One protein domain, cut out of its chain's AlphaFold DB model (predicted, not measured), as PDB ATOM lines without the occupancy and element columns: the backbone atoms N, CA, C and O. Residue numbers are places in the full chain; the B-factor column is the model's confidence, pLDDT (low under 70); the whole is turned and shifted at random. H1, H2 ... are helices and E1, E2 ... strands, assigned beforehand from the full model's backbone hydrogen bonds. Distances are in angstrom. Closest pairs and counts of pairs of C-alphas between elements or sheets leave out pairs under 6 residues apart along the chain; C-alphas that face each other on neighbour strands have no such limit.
ATOM      1  N   SER A  27     -55.204 -70.666 147.711       57.09
ATOM      2  CA  SER A  27     -55.741 -70.013 146.508       57.09
ATOM      3  C   SER A  27     -56.702 -70.909 145.737       57.09
ATOM      4  O   SER A  27     -57.215 -70.559 144.672       57.09
ATOM      5  N   LYS A  28     -56.943 -72.114 146.249       66.69
ATOM      6  CA  LYS A  28     -57.815 -73.107 145.646       66.69
ATOM      7  C   LYS A  28     -59.276 -72.697 145.706       66.69
ATOM      8  O   LYS A  28     -59.959 -72.959 144.719       66.69
ATOM      9  N   ASP A  29     -59.701 -71.959 146.730       78.62
ATOM     10  CA  ASP A  29     -61.126 -71.668 146.959       78.62
ATOM     11  C   ASP A  29     -61.553 -70.246 146.567       78.62
ATOM     12  O   ASP A  29     -62.749 -69.969 146.437       78.62
ATOM     13  N   PHE A  30     -60.592 -69.358 146.302       82.56
ATOM     14  CA  PHE A  30     -60.848 -67.944 146.024       82.56
ATOM     15  C   PHE A  30     -60.279 -67.498 144.675       82.56
ATOM     16  O   PHE A  30     -59.228 -67.974 144.248       82.56
ATOM     17  N   TYR A  31     -60.985 -66.584 144.016       84.06
ATOM     18  CA  TYR A  31     -60.460 -65.752 142.937       84.06
ATOM     19  C   TYR A  31     -60.119 -64.372 143.483       84.06
ATOM     20  O   TYR A  31     -60.814 -63.877 144.373       84.06
ATOM     21  N   THR A  32     -59.083 -63.739 142.941       80.75
ATOM     22  CA  THR A  32     -58.861 -62.301 143.147       80.75
ATOM     23  C   THR A  32     -59.975 -61.484 142.486       80.75
ATOM     24  O   THR A  32     -60.781 -62.005 141.705       80.75
ATOM     25  N   GLU A  33     -60.035 -60.191 142.795       79.69
ATOM     26  CA  GLU A  33     -60.909 -59.236 142.109       79.69
ATOM     27  C   GLU A  33     -60.691 -59.265 140.590       79.69
ATOM     28  O   GLU A  33     -61.615 -59.631 139.871       79.69
ATOM     29  N   ASP A  34     -59.459 -59.068 140.112       78.75
ATOM     30  CA  ASP A  34     -59.113 -59.136 138.680       78.75
ATOM     31  C   ASP A  34     -59.533 -60.465 138.018       78.75
ATOM     32  O   ASP A  34     -60.156 -60.495 136.952       78.75
ATOM     33  N   GLU A  35     -59.279 -61.603 138.675       83.12
ATOM     34  CA  GLU A  35     -59.705 -62.906 138.156       83.12
ATOM     35  C   GLU A  35     -61.232 -63.021 138.061       83.12
ATOM     36  O   GLU A  35     -61.758 -63.606 137.108       83.12
ATOM     37  N   THR A  36     -61.942 -62.477 139.050       86.06
ATOM     38  CA  THR A  36     -63.406 -62.463 139.106       86.06
ATOM     39  C   THR A  36     -63.979 -61.602 137.990       86.06
ATOM     40  O   THR A  36     -64.854 -62.059 137.247       86.06
ATOM     41  N   GLU A  37     -63.447 -60.396 137.818       82.81
ATOM     42  CA  GLU A  37     -63.832 -59.460 136.766       82.81
ATOM     43  C   GLU A  37     -63.631 -60.062 135.386       82.81
ATOM     44  O   GLU A  37     -64.555 -60.084 134.572       82.81
ATOM     45  N   ARG A  38     -62.454 -60.640 135.139       84.44
ATOM     46  CA  ARG A  38     -62.140 -61.291 133.870       84.44
ATOM     47  C   ARG A  38     -63.107 -62.433 133.572       84.44
ATOM     48  O   ARG A  38     -63.580 -62.571 132.445       84.44
ATOM     49  N   LYS A  39     -63.414 -63.267 134.565       88.12
ATOM     50  CA  LYS A  39     -64.296 -64.433 134.402       88.12
ATOM     51  C   LYS A  39     -65.743 -64.044 134.137       88.12
ATOM     52  O   LYS A  39     -66.351 -64.562 133.198       88.12
ATOM     53  N   ILE A  40     -66.281 -63.117 134.924       89.69
ATOM     54  CA  ILE A  40     -67.630 -62.588 134.712       89.69
ATOM     55  C   ILE A  40     -67.686 -61.845 133.376       89.69
ATOM     56  O   ILE A  40     -68.596 -62.092 132.588       89.69
ATOM     57  N   GLY A  41     -66.679 -61.029 133.064       83.69
ATOM     58  CA  GLY A  41     -66.559 -60.309 131.798       83.69
ATOM     59  C   GLY A  41     -66.585 -61.232 130.580       83.69
ATOM     60  O   GLY A  41     -67.297 -60.949 129.621       83.69
ATOM     61  N   ILE A  42     -65.905 -62.385 130.635       87.31
ATOM     62  CA  ILE A  42     -65.982 -63.413 129.584       87.31
ATOM     63  C   ILE A  42     -67.410 -63.954 129.442       87.31
ATOM     64  O   ILE A  42     -67.899 -64.085 128.321       87.31
ATOM     65  N   ALA A  43     -68.098 -64.259 130.545       88.81
ATOM     66  CA  ALA A  43     -69.471 -64.766 130.494       88.81
ATOM     67  C   ALA A  43     -70.442 -63.735 129.893       88.81
ATOM     68  O   ALA A  43     -71.267 -64.082 129.046       88.81
ATOM     69  N   VAL A  44     -70.307 -62.467 130.285       88.50
ATOM     70  CA  VAL A  44     -71.066 -61.350 129.711       88.50
ATOM     71  C   VAL A  44     -70.757 -61.220 128.219       88.50
ATOM     72  O   VAL A  44     -71.670 -61.214 127.404       88.50
ATOM     73  N   TYR A  45     -69.486 -61.221 127.823       84.56
ATOM     74  CA  TYR A  45     -69.097 -61.140 126.415       84.56
ATOM     75  C   TYR A  45     -69.656 -62.294 125.568       84.56
ATOM     76  O   TYR A  45     -70.217 -62.078 124.497       84.56
ATOM     77  N   ILE A  46     -69.576 -63.536 126.051       87.06
ATOM     78  CA  ILE A  46     -70.162 -64.685 125.347       87.06
ATOM     79  C   ILE A  46     -71.677 -64.504 125.204       87.06
ATOM     80  O   ILE A  46     -72.240 -64.792 124.147       87.06
ATOM     81  N   LYS A  47     -72.347 -64.003 126.243       87.25
ATOM     82  CA  LYS A  47     -73.790 -63.769 126.199       87.25
ATOM     83  C   LYS A  47     -74.163 -62.641 125.236       87.25
ATOM     84  O   LYS A  47     -75.146 -62.780 124.511       87.25
ATOM     85  N   SER A  48     -73.381 -61.563 125.172       85.44
ATOM     86  CA  SER A  48     -73.610 -60.484 124.207       85.44
ATOM     87  C   SER A  48     -73.411 -60.970 122.769       85.44
ATOM     88  O   SER A  48     -74.241 -60.670 121.913       85.44
ATOM     89  N   LEU A  49     -72.397 -61.806 122.512       84.19
ATOM     90  CA  LEU A  49     -72.204 -62.463 121.216       84.19
ATOM     91  C   LEU A  49     -73.410 -63.316 120.815       84.19
ATOM     92  O   LEU A  49     -73.863 -63.234 119.676       84.19
ATOM     93  N   GLN A  50     -73.946 -64.113 121.745       85.88
ATOM     94  CA  GLN A  50     -75.134 -64.935 121.497       85.88
ATOM     95  C   GLN A  50     -76.372 -64.095 121.164       85.88
ATOM     96  O   GLN A  50     -77.211 -64.537 120.385       85.88
ATOM     97  N   MET A  51     -76.501 -62.908 121.759       84.00
ATOM     98  CA  MET A  51     -77.670 -62.045 121.578       84.00
ATOM     99  C   MET A  51     -77.588 -61.166 120.330       84.00
ATOM    100  O   MET A  51     -78.582 -61.014 119.628       84.00
ATOM    101  N   PHE A  52     -76.425 -60.573 120.063       84.19
ATOM    102  CA  PHE A  52     -76.272 -59.529 119.045       84.19
ATOM    103  C   PHE A  52     -75.484 -59.982 117.811       84.19
ATOM    104  O   PHE A  52     -75.413 -59.244 116.831       84.19
ATOM    105  N   GLY A  53     -74.874 -61.172 117.834       72.75
ATOM    106  CA  GLY A  53     -74.190 -61.756 116.677       72.75
ATOM    107  C   GLY A  53     -72.938 -61.007 116.201       72.75
ATOM    108  O   GLY A  53     -72.415 -61.338 115.140       72.75
ATOM    109  N   ASN A  54     -72.443 -60.010 116.945       61.34
ATOM    110  CA  ASN A  54     -71.283 -59.206 116.556       61.34
ATOM    111  C   ASN A  54     -70.336 -58.944 117.745       61.34
ATOM    112  O   ASN A  54     -70.753 -58.450 118.790       61.34
ATOM    113  N   ALA A  55     -69.048 -59.244 117.554       54.38
ATOM    114  CA  ALA A  55     -67.967 -59.095 118.535       54.38
ATOM    115  C   ALA A  55     -67.549 -57.642 118.828       54.38
ATOM    116  O   ALA A  55     -66.739 -57.411 119.722       54.38
ATOM    117  N   GLY A  56     -68.088 -56.662 118.095       53.34
ATOM    118  CA  GLY A  56     -67.702 -55.251 118.222       53.34
ATOM    119  C   GLY A  56     -68.191 -54.537 119.489       53.34
ATOM    120  O   GLY A  56     -67.706 -53.450 119.793       53.34
ATOM    121  N   ALA A  57     -69.123 -55.122 120.244       50.81
ATOM    122  CA  ALA A  57     -69.642 -54.540 121.480       50.81
ATOM    123  C   ALA A  57     -68.749 -54.902 122.681       50.81
ATOM    124  O   ALA A  57     -69.125 -55.684 123.557       50.81
ATOM    125  N   LEU A  58     -67.528 -54.369 122.690       48.75
ATOM    126  CA  LEU A  58     -66.604 -54.513 123.811       48.75
ATOM    127  C   LEU A  58     -67.141 -53.758 125.035       48.75
ATOM    128  O   LEU A  58     -67.489 -52.580 124.958       48.75
ATOM    129  N   LEU A  59     -67.198 -54.461 126.167       48.66
ATOM    130  CA  LEU A  59     -67.487 -53.911 127.490       48.66
ATOM    131  C   LEU A  59     -66.497 -52.784 127.836       48.66
ATOM    132  O   LEU A  59     -65.295 -53.052 127.898       48.66
ATOM    133  N   PRO A  60     -66.958 -51.568 128.174       46.59
ATOM    134  CA  PRO A  60     -66.137 -50.590 128.868       46.59
ATOM    135  C   PRO A  60     -66.173 -50.920 130.365       46.59
ATOM    136  O   PRO A  60     -66.786 -50.206 131.153       46.59
ATOM    137  N   TYR A  61     -65.594 -52.050 130.761       44.47
ATOM    138  CA  TYR A  61     -65.477 -52.391 132.177       44.47
ATOM    139  C   TYR A  61     -64.001 -52.488 132.535       44.47
ATOM    140  O   TYR A  61     -63.369 -53.528 132.386       44.47
ATOM    141  N   GLN A  62     -63.447 -51.343 132.923       43.34
ATOM    142  CA  GLN A  62     -62.205 -51.257 133.673       43.34
ATOM    143  C   GLN A  62     -62.597 -50.851 135.086       43.34
ATOM    144  O   GLN A  62     -63.139 -49.758 135.279       43.34
ATOM    145  N   PHE A  63     -62.349 -51.710 136.070       45.59
ATOM    146  CA  PHE A  63     -62.346 -51.240 137.443       45.59
ATOM    147  C   PHE A  63     -61.123 -50.350 137.624       45.59
ATOM    148  O   PHE A  63     -60.000 -50.714 137.278       45.59
ATOM    149  N   GLN A  64     -61.358 -49.127 138.091       38.47
ATOM    150  CA  GLN A  64     -60.278 -48.229 138.463       38.47
ATOM    151  C   GLN A  64     -59.613 -48.796 139.717       38.47
ATOM    152  O   GLN A  64     -60.216 -48.791 140.790       38.47
ATOM    153  N   GLU A  65     -58.382 -49.289 139.580       42.09
ATOM    154  CA  GLU A  65     -57.541 -49.595 140.734       42.09
ATOM    155  C   GLU A  65     -57.269 -48.294 141.499       42.09
ATOM    156  O   GLU A  65     -56.710 -47.343 140.950       42.09
ATOM    157  N   ASP A  66     -57.663 -48.241 142.773       42.25
ATOM    158  CA  ASP A  66     -57.216 -47.184 143.677       42.25
ATOM    159  C   ASP A  66     -55.751 -47.464 144.065       42.25
ATOM    160  O   ASP A  66     -55.484 -48.426 144.798       42.25
ATOM    161  N   PRO A  67     -54.781 -46.636 143.630       44.69
ATOM    162  CA  PRO A  67     -53.365 -46.854 143.921       44.69
ATOM    163  C   PRO A  67     -53.038 -46.794 145.421       44.69
ATOM    164  O   PRO A  67     -51.980 -47.276 145.836       44.69
ATOM    165  N   ASN A  68     -53.932 -46.236 146.243       37.78
ATOM    166  CA  ASN A  68     -53.752 -46.091 147.685       37.78
ATOM    167  C   ASN A  68     -54.393 -47.226 148.496       37.78
ATOM    168  O   ASN A  68     -54.191 -47.298 149.709       37.78
ATOM    169  N   CYS A  69     -55.137 -48.130 147.852       42.19
ATOM    170  CA  CYS A  69     -55.862 -49.202 148.520       42.19
ATOM    171  C   CYS A  69     -55.468 -50.565 147.936       42.19
ATOM    172  O   CYS A  69     -56.252 -51.228 147.270       42.19
ATOM    173  N   ARG A  70     -54.248 -51.042 148.231       50.94
ATOM    174  CA  ARG A  70     -53.823 -52.426 147.915       50.94
ATOM    175  C   ARG A  70     -54.473 -53.466 148.839       50.94
ATOM    176  O   ARG A  70     -53.812 -54.384 149.312       50.94
ATOM    177  N   ARG A  71     -55.760 -53.320 149.147       54.25
ATOM    178  CA  ARG A  71     -56.509 -54.370 149.838       54.25
ATOM    179  C   ARG A  71     -56.920 -55.378 148.779       54.25
ATOM    180  O   ARG A  71     -57.853 -55.118 148.029       54.25
ATOM    181  N   GLN A  72     -56.199 -56.493 148.694       62.50
ATOM    182  CA  GLN A  72     -56.571 -57.572 147.783       62.50
ATOM    183  C   GLN A  72     -57.950 -58.086 148.206       62.50
ATOM    184  O   GLN A  72     -58.125 -58.604 149.311       62.50
ATOM    185  N   SER A  73     -58.945 -57.843 147.356       72.00
ATOM    186  CA  SER A  73     -60.286 -58.364 147.543       72.00
ATOM    187  C   SER A  73     -60.423 -59.670 146.771       72.00
ATOM    188  O   SER A  73     -59.786 -59.882 145.733       72.00
ATOM    189  N   TYR A  74     -61.196 -60.586 147.336       79.94
ATOM    190  CA  TYR A  74     -61.348 -61.928 146.811       79.94
ATOM    191  C   TYR A  74     -62.806 -62.346 146.834       79.94
ATOM    192  O   TYR A  74     -63.603 -61.883 147.648       79.94
ATOM    193  N   PHE A  75     -63.131 -63.291 145.967       83.69
ATOM    194  CA  PHE A  75     -64.463 -63.854 145.828       83.69
ATOM    195  C   PHE A  75     -64.360 -65.372 145.827       83.69
ATOM    196  O   PHE A  75     -63.403 -65.939 145.297       83.69
ATOM    197  N   LYS A  76     -65.337 -66.061 146.417       86.31
ATOM    198  CA  LYS A  76     -65.335 -67.527 146.400       86.31
ATOM    199  C   LYS A  76     -65.552 -68.037 144.975       86.31
ATOM    200  O   LYS A  76     -66.435 -67.555 144.258       86.31
ATOM    201  N   LYS A  77     -64.762 -69.027 144.544       89.12
ATOM    202  CA  LYS A  77     -64.814 -69.538 143.160       89.12
ATOM    203  C   LYS A  77     -66.177 -70.111 142.785       89.12
ATOM    204  O   LYS A  77     -66.589 -69.990 141.630       89.12
ATOM    205  N   ASP A  78     -66.870 -70.731 143.734       89.69
ATOM    206  CA  ASP A  78     -68.208 -71.293 143.545       89.69
ATOM    207  C   ASP A  78     -69.243 -70.196 143.243       89.69
ATOM    208  O   ASP A  78     -70.013 -70.336 142.292       89.69
ATOM    209  N   GLN A  79     -69.207 -69.075 143.971       90.94
ATOM    210  CA  GLN A  79     -70.066 -67.910 143.751       90.94
ATOM    211  C   GLN A  79     -69.811 -67.292 142.371       90.94
ATOM    212  O   GLN A  79     -70.754 -67.056 141.614       90.94
ATOM    213  N   VAL A  80     -68.539 -67.111 141.997       91.38
ATOM    214  CA  VAL A  80     -68.162 -66.579 140.675       91.38
ATOM    215  C   VAL A  80     -68.625 -67.512 139.556       91.38
ATOM    216  O   VAL A  80     -69.274 -67.071 138.606       91.38
ATOM    217  N   THR A  81     -68.373 -68.816 139.684       92.56
ATOM    218  CA  THR A  81     -68.789 -69.821 138.692       92.56
ATOM    219  C   THR A  81     -70.310 -69.870 138.559       92.56
ATOM    220  O   THR A  81     -70.846 -69.906 137.450       92.56
ATOM    221  N   LYS A  82     -71.034 -69.814 139.682       94.06
ATOM    222  CA  LYS A  82     -72.496 -69.749 139.693       94.06
ATOM    223  C   LYS A  82     -72.998 -68.491 138.985       94.06
ATOM    224  O   LYS A  82     -73.914 -68.595 138.174       94.06
ATOM    225  N   CYS A  83     -72.383 -67.336 139.238       93.19
ATOM    226  CA  CYS A  83     -72.732 -66.087 138.566       93.19
ATOM    227  C   CYS A  83     -72.554 -66.179 137.047       93.19
ATOM    228  O   CYS A  83     -73.471 -65.847 136.297       93.19
ATOM    229  N   MET A  84     -71.413 -66.701 136.585       94.12
ATOM    230  CA  MET A  84     -71.167 -66.924 135.157       94.12
ATOM    231  C   MET A  84     -72.244 -67.815 134.533       94.12
ATOM    232  O   MET A  84     -72.793 -67.480 133.484       94.12
ATOM    233  N   ASN A  85     -72.590 -68.922 135.197       94.19
ATOM    234  CA  ASN A  85     -73.622 -69.837 134.715       94.19
ATOM    235  C   ASN A  85     -75.001 -69.168 134.655       94.19
ATOM    236  O   ASN A  85     -75.730 -69.380 133.690       94.19
ATOM    237  N   ILE A  86     -75.347 -68.331 135.638       93.19
ATOM    238  CA  ILE A  86     -76.585 -67.541 135.625       93.19
ATOM    239  C   ILE A  86     -76.600 -66.598 134.421       93.19
ATOM    240  O   ILE A  86     -77.582 -66.577 133.683       93.19
ATOM    241  N   ILE A  87     -75.516 -65.857 134.180       91.12
ATOM    242  CA  ILE A  87     -75.406 -64.943 133.033       91.12
ATOM    243  C   ILE A  87     -75.593 -65.713 131.721       91.12
ATOM    244  O   ILE A  87     -76.431 -65.341 130.899       91.12
ATOM    245  N   LEU A  88     -74.877 -66.823 131.540       91.38
ATOM    246  CA  LEU A  88     -74.940 -67.618 130.313       91.38
ATOM    247  C   LEU A  88     -76.322 -68.257 130.097       91.38
ATOM    248  O   LEU A  88     -76.837 -68.232 128.977       91.38
ATOM    249  N   ALA A  89     -76.958 -68.765 131.156       92.50
ATOM    250  CA  ALA A  89     -78.267 -69.421 131.086       92.50
ATOM    251  C   ALA A  89     -79.454 -68.442 131.039       92.50
ATOM    252  O   ALA A  89     -80.554 -68.828 130.644       92.50
ATOM    253  N   SER A  90     -79.261 -67.184 131.439       89.56
ATOM    254  CA  SER A  90     -80.347 -66.206 131.534       89.56
ATOM    255  C   SER A  90     -80.982 -65.885 130.176       89.56
ATOM    256  O   SER A  90     -80.305 -65.731 129.159       89.56
ATOM    257  N   SER A  91     -82.305 -65.743 130.140       87.38
ATOM    258  CA  SER A  91     -83.066 -65.323 128.958       87.38
ATOM    259  C   SER A  91     -83.170 -63.795 128.877       87.38
ATOM    260  O   SER A  91     -84.259 -63.222 128.885       87.38
ATOM    261  N   ILE A  92     -82.022 -63.112 128.834       86.06
ATOM    262  CA  ILE A  92     -81.977 -61.647 128.741       86.06
ATOM    263  C   ILE A  92     -82.615 -61.218 127.420       86.06
ATOM    264  O   ILE A  92     -82.135 -61.560 126.345       86.06
ATOM    265  N   GLN A  93     -83.687 -60.438 127.507       86.56
ATOM    266  CA  GLN A  93     -84.249 -59.713 126.374       86.56
ATOM    267  C   GLN A  93     -83.739 -58.282 126.474       86.56
ATOM    268  O   GLN A  93     -84.052 -57.610 127.453       86.56
ATOM    269  N   ALA A  94     -82.938 -57.822 125.517       85.44
ATOM    270  CA  ALA A  94     -82.412 -56.459 125.488       85.44
ATOM    271  C   ALA A  94     -82.676 -55.827 124.121       85.44
ATOM    272  O   ALA A  94     -82.595 -56.504 123.099       85.44
ATOM    273  N   THR A  95     -83.022 -54.545 124.131       84.94
ATOM    274  CA  THR A  95     -83.350 -53.772 122.921       84.94
ATOM    275  C   THR A  95     -82.103 -53.238 122.220       84.94
ATOM    276  O   THR A  95     -82.051 -53.208 120.994       84.94
ATOM    277  N   ASP A  96     -81.079 -52.889 122.995       83.50
ATOM    278  CA  ASP A  96     -79.762 -52.472 122.527       83.50
ATOM    279  C   ASP A  96     -78.667 -52.872 123.534       83.50
ATOM    280  O   ASP A  96     -78.925 -53.519 124.557       83.50
ATOM    281  N   ILE A  97     -77.419 -52.503 123.234       82.56
ATOM    282  CA  ILE A  97     -76.262 -52.853 124.062       82.56
ATOM    283  C   ILE A  97     -76.248 -52.141 125.427       82.56
ATOM    284  O   ILE A  97     -75.745 -52.691 126.406       82.56
ATOM    285  N   SER A  98     -76.822 -50.939 125.523       83.81
ATOM    286  CA  SER A  98     -76.899 -50.184 126.776       83.81
ATOM    287  C   SER A  98     -77.919 -50.821 127.721       83.81
ATOM    288  O   SER A  98     -77.616 -51.070 128.888       83.81
ATOM    289  N   ASP A  99     -79.104 -51.154 127.206       85.94
ATOM    290  CA  ASP A  99     -80.139 -51.910 127.921       85.94
ATOM    291  C   ASP A  99     -79.610 -53.288 128.363       85.94
ATOM    292  O   ASP A  99     -79.828 -53.719 129.499       85.94
ATOM    293  N   TYR A 100     -78.822 -53.949 127.509       88.00
ATOM    294  CA  TYR A 100     -78.136 -55.193 127.852       88.00
ATOM    295  C   TYR A 100     -77.204 -55.040 129.061       88.00
ATOM    296  O   TYR A 100     -77.338 -55.796 130.026       88.00
ATOM    297  N   PHE A 101     -76.294 -54.057 129.056       85.31
ATOM    298  CA  PHE A 101     -75.389 -53.848 130.189       85.31
ATOM    299  C   PHE A 101     -76.123 -53.416 131.458       85.31
ATOM    300  O   PHE A 101     -75.763 -53.867 132.547       85.31
ATOM    301  N   GLY A 102     -77.204 -52.641 131.331       84.88
ATOM    302  CA  GLY A 102     -78.100 -52.340 132.447       84.88
ATOM    303  C   GLY A 102     -78.669 -53.613 133.085       84.88
ATOM    304  O   GLY A 102     -78.574 -53.806 134.299       84.88
ATOM    305  N   LYS A 103     -79.194 -54.533 132.269       89.12
ATOM    306  CA  LYS A 103     -79.755 -55.818 132.727       89.12
ATOM    307  C   LYS A 103     -78.700 -56.755 133.312       89.12
ATOM    308  O   LYS A 103     -78.954 -57.387 134.337       89.12
ATOM    309  N   ILE A 104     -77.509 -56.808 132.722       89.00
ATOM    310  CA  ILE A 104     -76.367 -57.550 133.273       89.00
ATOM    311  C   ILE A 104     -75.970 -57.005 134.645       89.00
ATOM    312  O   ILE A 104     -75.790 -57.789 135.575       89.00
ATOM    313  N   GLY A 105     -75.913 -55.680 134.807       84.88
ATOM    314  CA  GLY A 105     -75.650 -55.051 136.100       84.88
ATOM    315  C   GLY A 105     -76.665 -55.472 137.166       84.88
ATOM    316  O   GLY A 105     -76.287 -55.761 138.299       84.88
ATOM    317  N   VAL A 106     -77.948 -55.598 136.806       87.06
ATOM    318  CA  VAL A 106     -78.977 -56.121 137.721       87.06
ATOM    319  C   VAL A 106     -78.723 -57.588 138.079       87.06
ATOM    320  O   VAL A 106     -78.834 -57.940 139.252       87.06
ATOM    321  N   ILE A 107     -78.366 -58.441 137.114       88.81
ATOM    322  CA  ILE A 107     -78.052 -59.857 137.372       88.81
ATOM    323  C   ILE A 107     -76.868 -59.977 138.336       88.81
ATOM    324  O   ILE A 107     -76.963 -60.680 139.343       88.81
ATOM    325  N   ILE A 108     -75.779 -59.254 138.075       86.19
ATOM    326  CA  ILE A 108     -74.579 -59.293 138.914       86.19
ATOM    327  C   ILE A 108     -74.899 -58.789 140.327       86.19
ATOM    328  O   ILE A 108     -74.619 -59.482 141.303       86.19
ATOM    329  N   ASN A 109     -75.559 -57.635 140.449       81.81
ATOM    330  CA  ASN A 109     -75.773 -56.997 141.749       81.81
ATOM    331  C   ASN A 109     -76.895 -57.632 142.580       81.81
ATOM    332  O   ASN A 109     -76.839 -57.582 143.804       81.81
ATOM    333  N   LYS A 110     -77.935 -58.195 141.949       81.38
ATOM    334  CA  LYS A 110     -79.109 -58.724 142.670       81.38
ATOM    335  C   LYS A 110     -79.198 -60.243 142.702       81.38
ATOM    336  O   LYS A 110     -79.864 -60.773 143.583       81.38
ATOM    337  N   VAL A 111     -78.586 -60.945 141.746       84.38
ATOM    338  CA  VAL A 111     -78.772 -62.397 141.584       84.38
ATOM    339  C   VAL A 111     -77.497 -63.168 141.903       84.38
ATOM    340  O   VAL A 111     -77.564 -64.218 142.538       84.38
ATOM    341  N   CYS A 112     -76.333 -62.660 141.498       82.81
ATOM    342  CA  CYS A 112     -75.085 -63.402 141.644       82.81
ATOM    343  C   CYS A 112     -74.591 -63.563 143.092       82.81
ATOM    344  O   CYS A 112     -73.746 -64.425 143.317       82.81
ATOM    345  N   ASN A 113     -75.124 -62.796 144.055       80.75
ATOM    346  CA  ASN A 113     -74.773 -62.843 145.485       80.75
ATOM    347  C   ASN A 113     -73.259 -63.006 145.727       80.75
ATOM    348  O   ASN A 113     -72.823 -63.892 146.464       80.75
ATOM    349  N   LEU A 114     -72.460 -62.203 145.020       83.06
ATOM    350  CA  LEU A 114     -71.007 -62.232 145.128       83.06
ATOM    351  C   LEU A 114     -70.604 -61.535 146.423       83.06
ATOM    352  O   LEU A 114     -70.821 -60.335 146.583       83.06
ATOM    353  N   GLU A 115     -70.010 -62.283 147.343       81.25
ATOM    354  CA  GLU A 115     -69.563 -61.739 148.617       81.25
ATOM    355  C   GLU A 115     -68.081 -61.388 148.529       81.25
ATOM    356  O   GLU A 115     -67.220 -62.273 148.502       81.25
ATOM    357  N   ARG A 116     -67.780 -60.086 148.518       77.56
ATOM    358  CA  ARG A 116     -66.403 -59.589 148.567       77.56
ATOM    359  C   ARG A 116     -65.784 -59.919 149.926       77.56
ATOM    360  O   ARG A 116     -66.249 -59.447 150.961       77.56
ATOM    361  N   GLN A 117     -64.704 -60.689 149.907       74.19
ATOM    362  CA  GLN A 117     -63.874 -60.998 151.065       74.19
ATOM    363  C   GLN A 117     -62.645 -60.093 151.045       74.19
ATOM    364  O   GLN A 117     -61.896 -60.073 150.069       74.19
ATOM    365  N   ILE A 118     -62.437 -59.333 152.117       66.31
ATOM    366  CA  ILE A 118     -61.254 -58.488 152.290       66.31
ATOM    367  C   ILE A 118     -60.418 -59.111 153.398       66.31
ATOM    368  O   ILE A 118     -60.880 -59.209 154.535       66.31
ATOM    369  N   PHE A 119     -59.193 -59.512 153.070       60.38
ATOM    370  CA  PHE A 119     -58.265 -60.067 154.048       60.38
ATOM    371  C   PHE A 119     -57.305 -58.982 154.526       60.38
ATOM    372  O   PHE A 119     -56.843 -58.148 153.747       60.38
TER     373      PHE A 119
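Overview. This is residues 27 to 119 of the 134 residues of an uncharacterized protein of Leptospira bandrabouensis (UniProt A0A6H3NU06). A two-stranded antiparallel sheet, E1 and E2, sits at one end; from it H1 and H2 run the same way side by side, and H3 slants back, packing on H2. A long loop, residues 53 to 72, returns from H1 to E2. The printed part has 93 residues with E1, H1, E2, H2, H3 in order, mostly helix, compact, radius of gyration of the C-alphas 13.9 A, spans 40 by 27 by 20 A.

Along the chain. E1 is residues 30 to 32, 6.6 A, from C-alpha 30 at (-60.848, -67.944, 146.024); E2 is 73 to 76, 10.5 A. H1 is 33 to 52, 27.7 A; H2 77 to 89, 18.1 A; H3 97 to 111, 20.1 A, ending at (-78.772, -62.397, 141.584).

Arrangement. Between E1 and E2, N 31 and O 75 are 2.8 A apart, within hydrogen-bond range. H1 and H2 touch at a shallow tilt of 10 degrees, closest C-alphas Ala 43 and Met 84, 5.4 A. H2, with residues 83 to 87 alone, touches H3, closest C-alphas Cys 83 and Ile 108, 7.0 A, a helical hairpin at a steep tilt of 42 degrees. In H1, H2 and H3 every O i to N i+4 pair is within hydrogen-bond range.

Size, cuts and confidence. The C-alphas of Gly 53 and Phe 119, farthest apart, are 40.7 A apart. The printed part has no cut. The link H1 to E2 is long. pLDDT is under 70 at residues 27 to 28, 54 to 72 and 118 to 119.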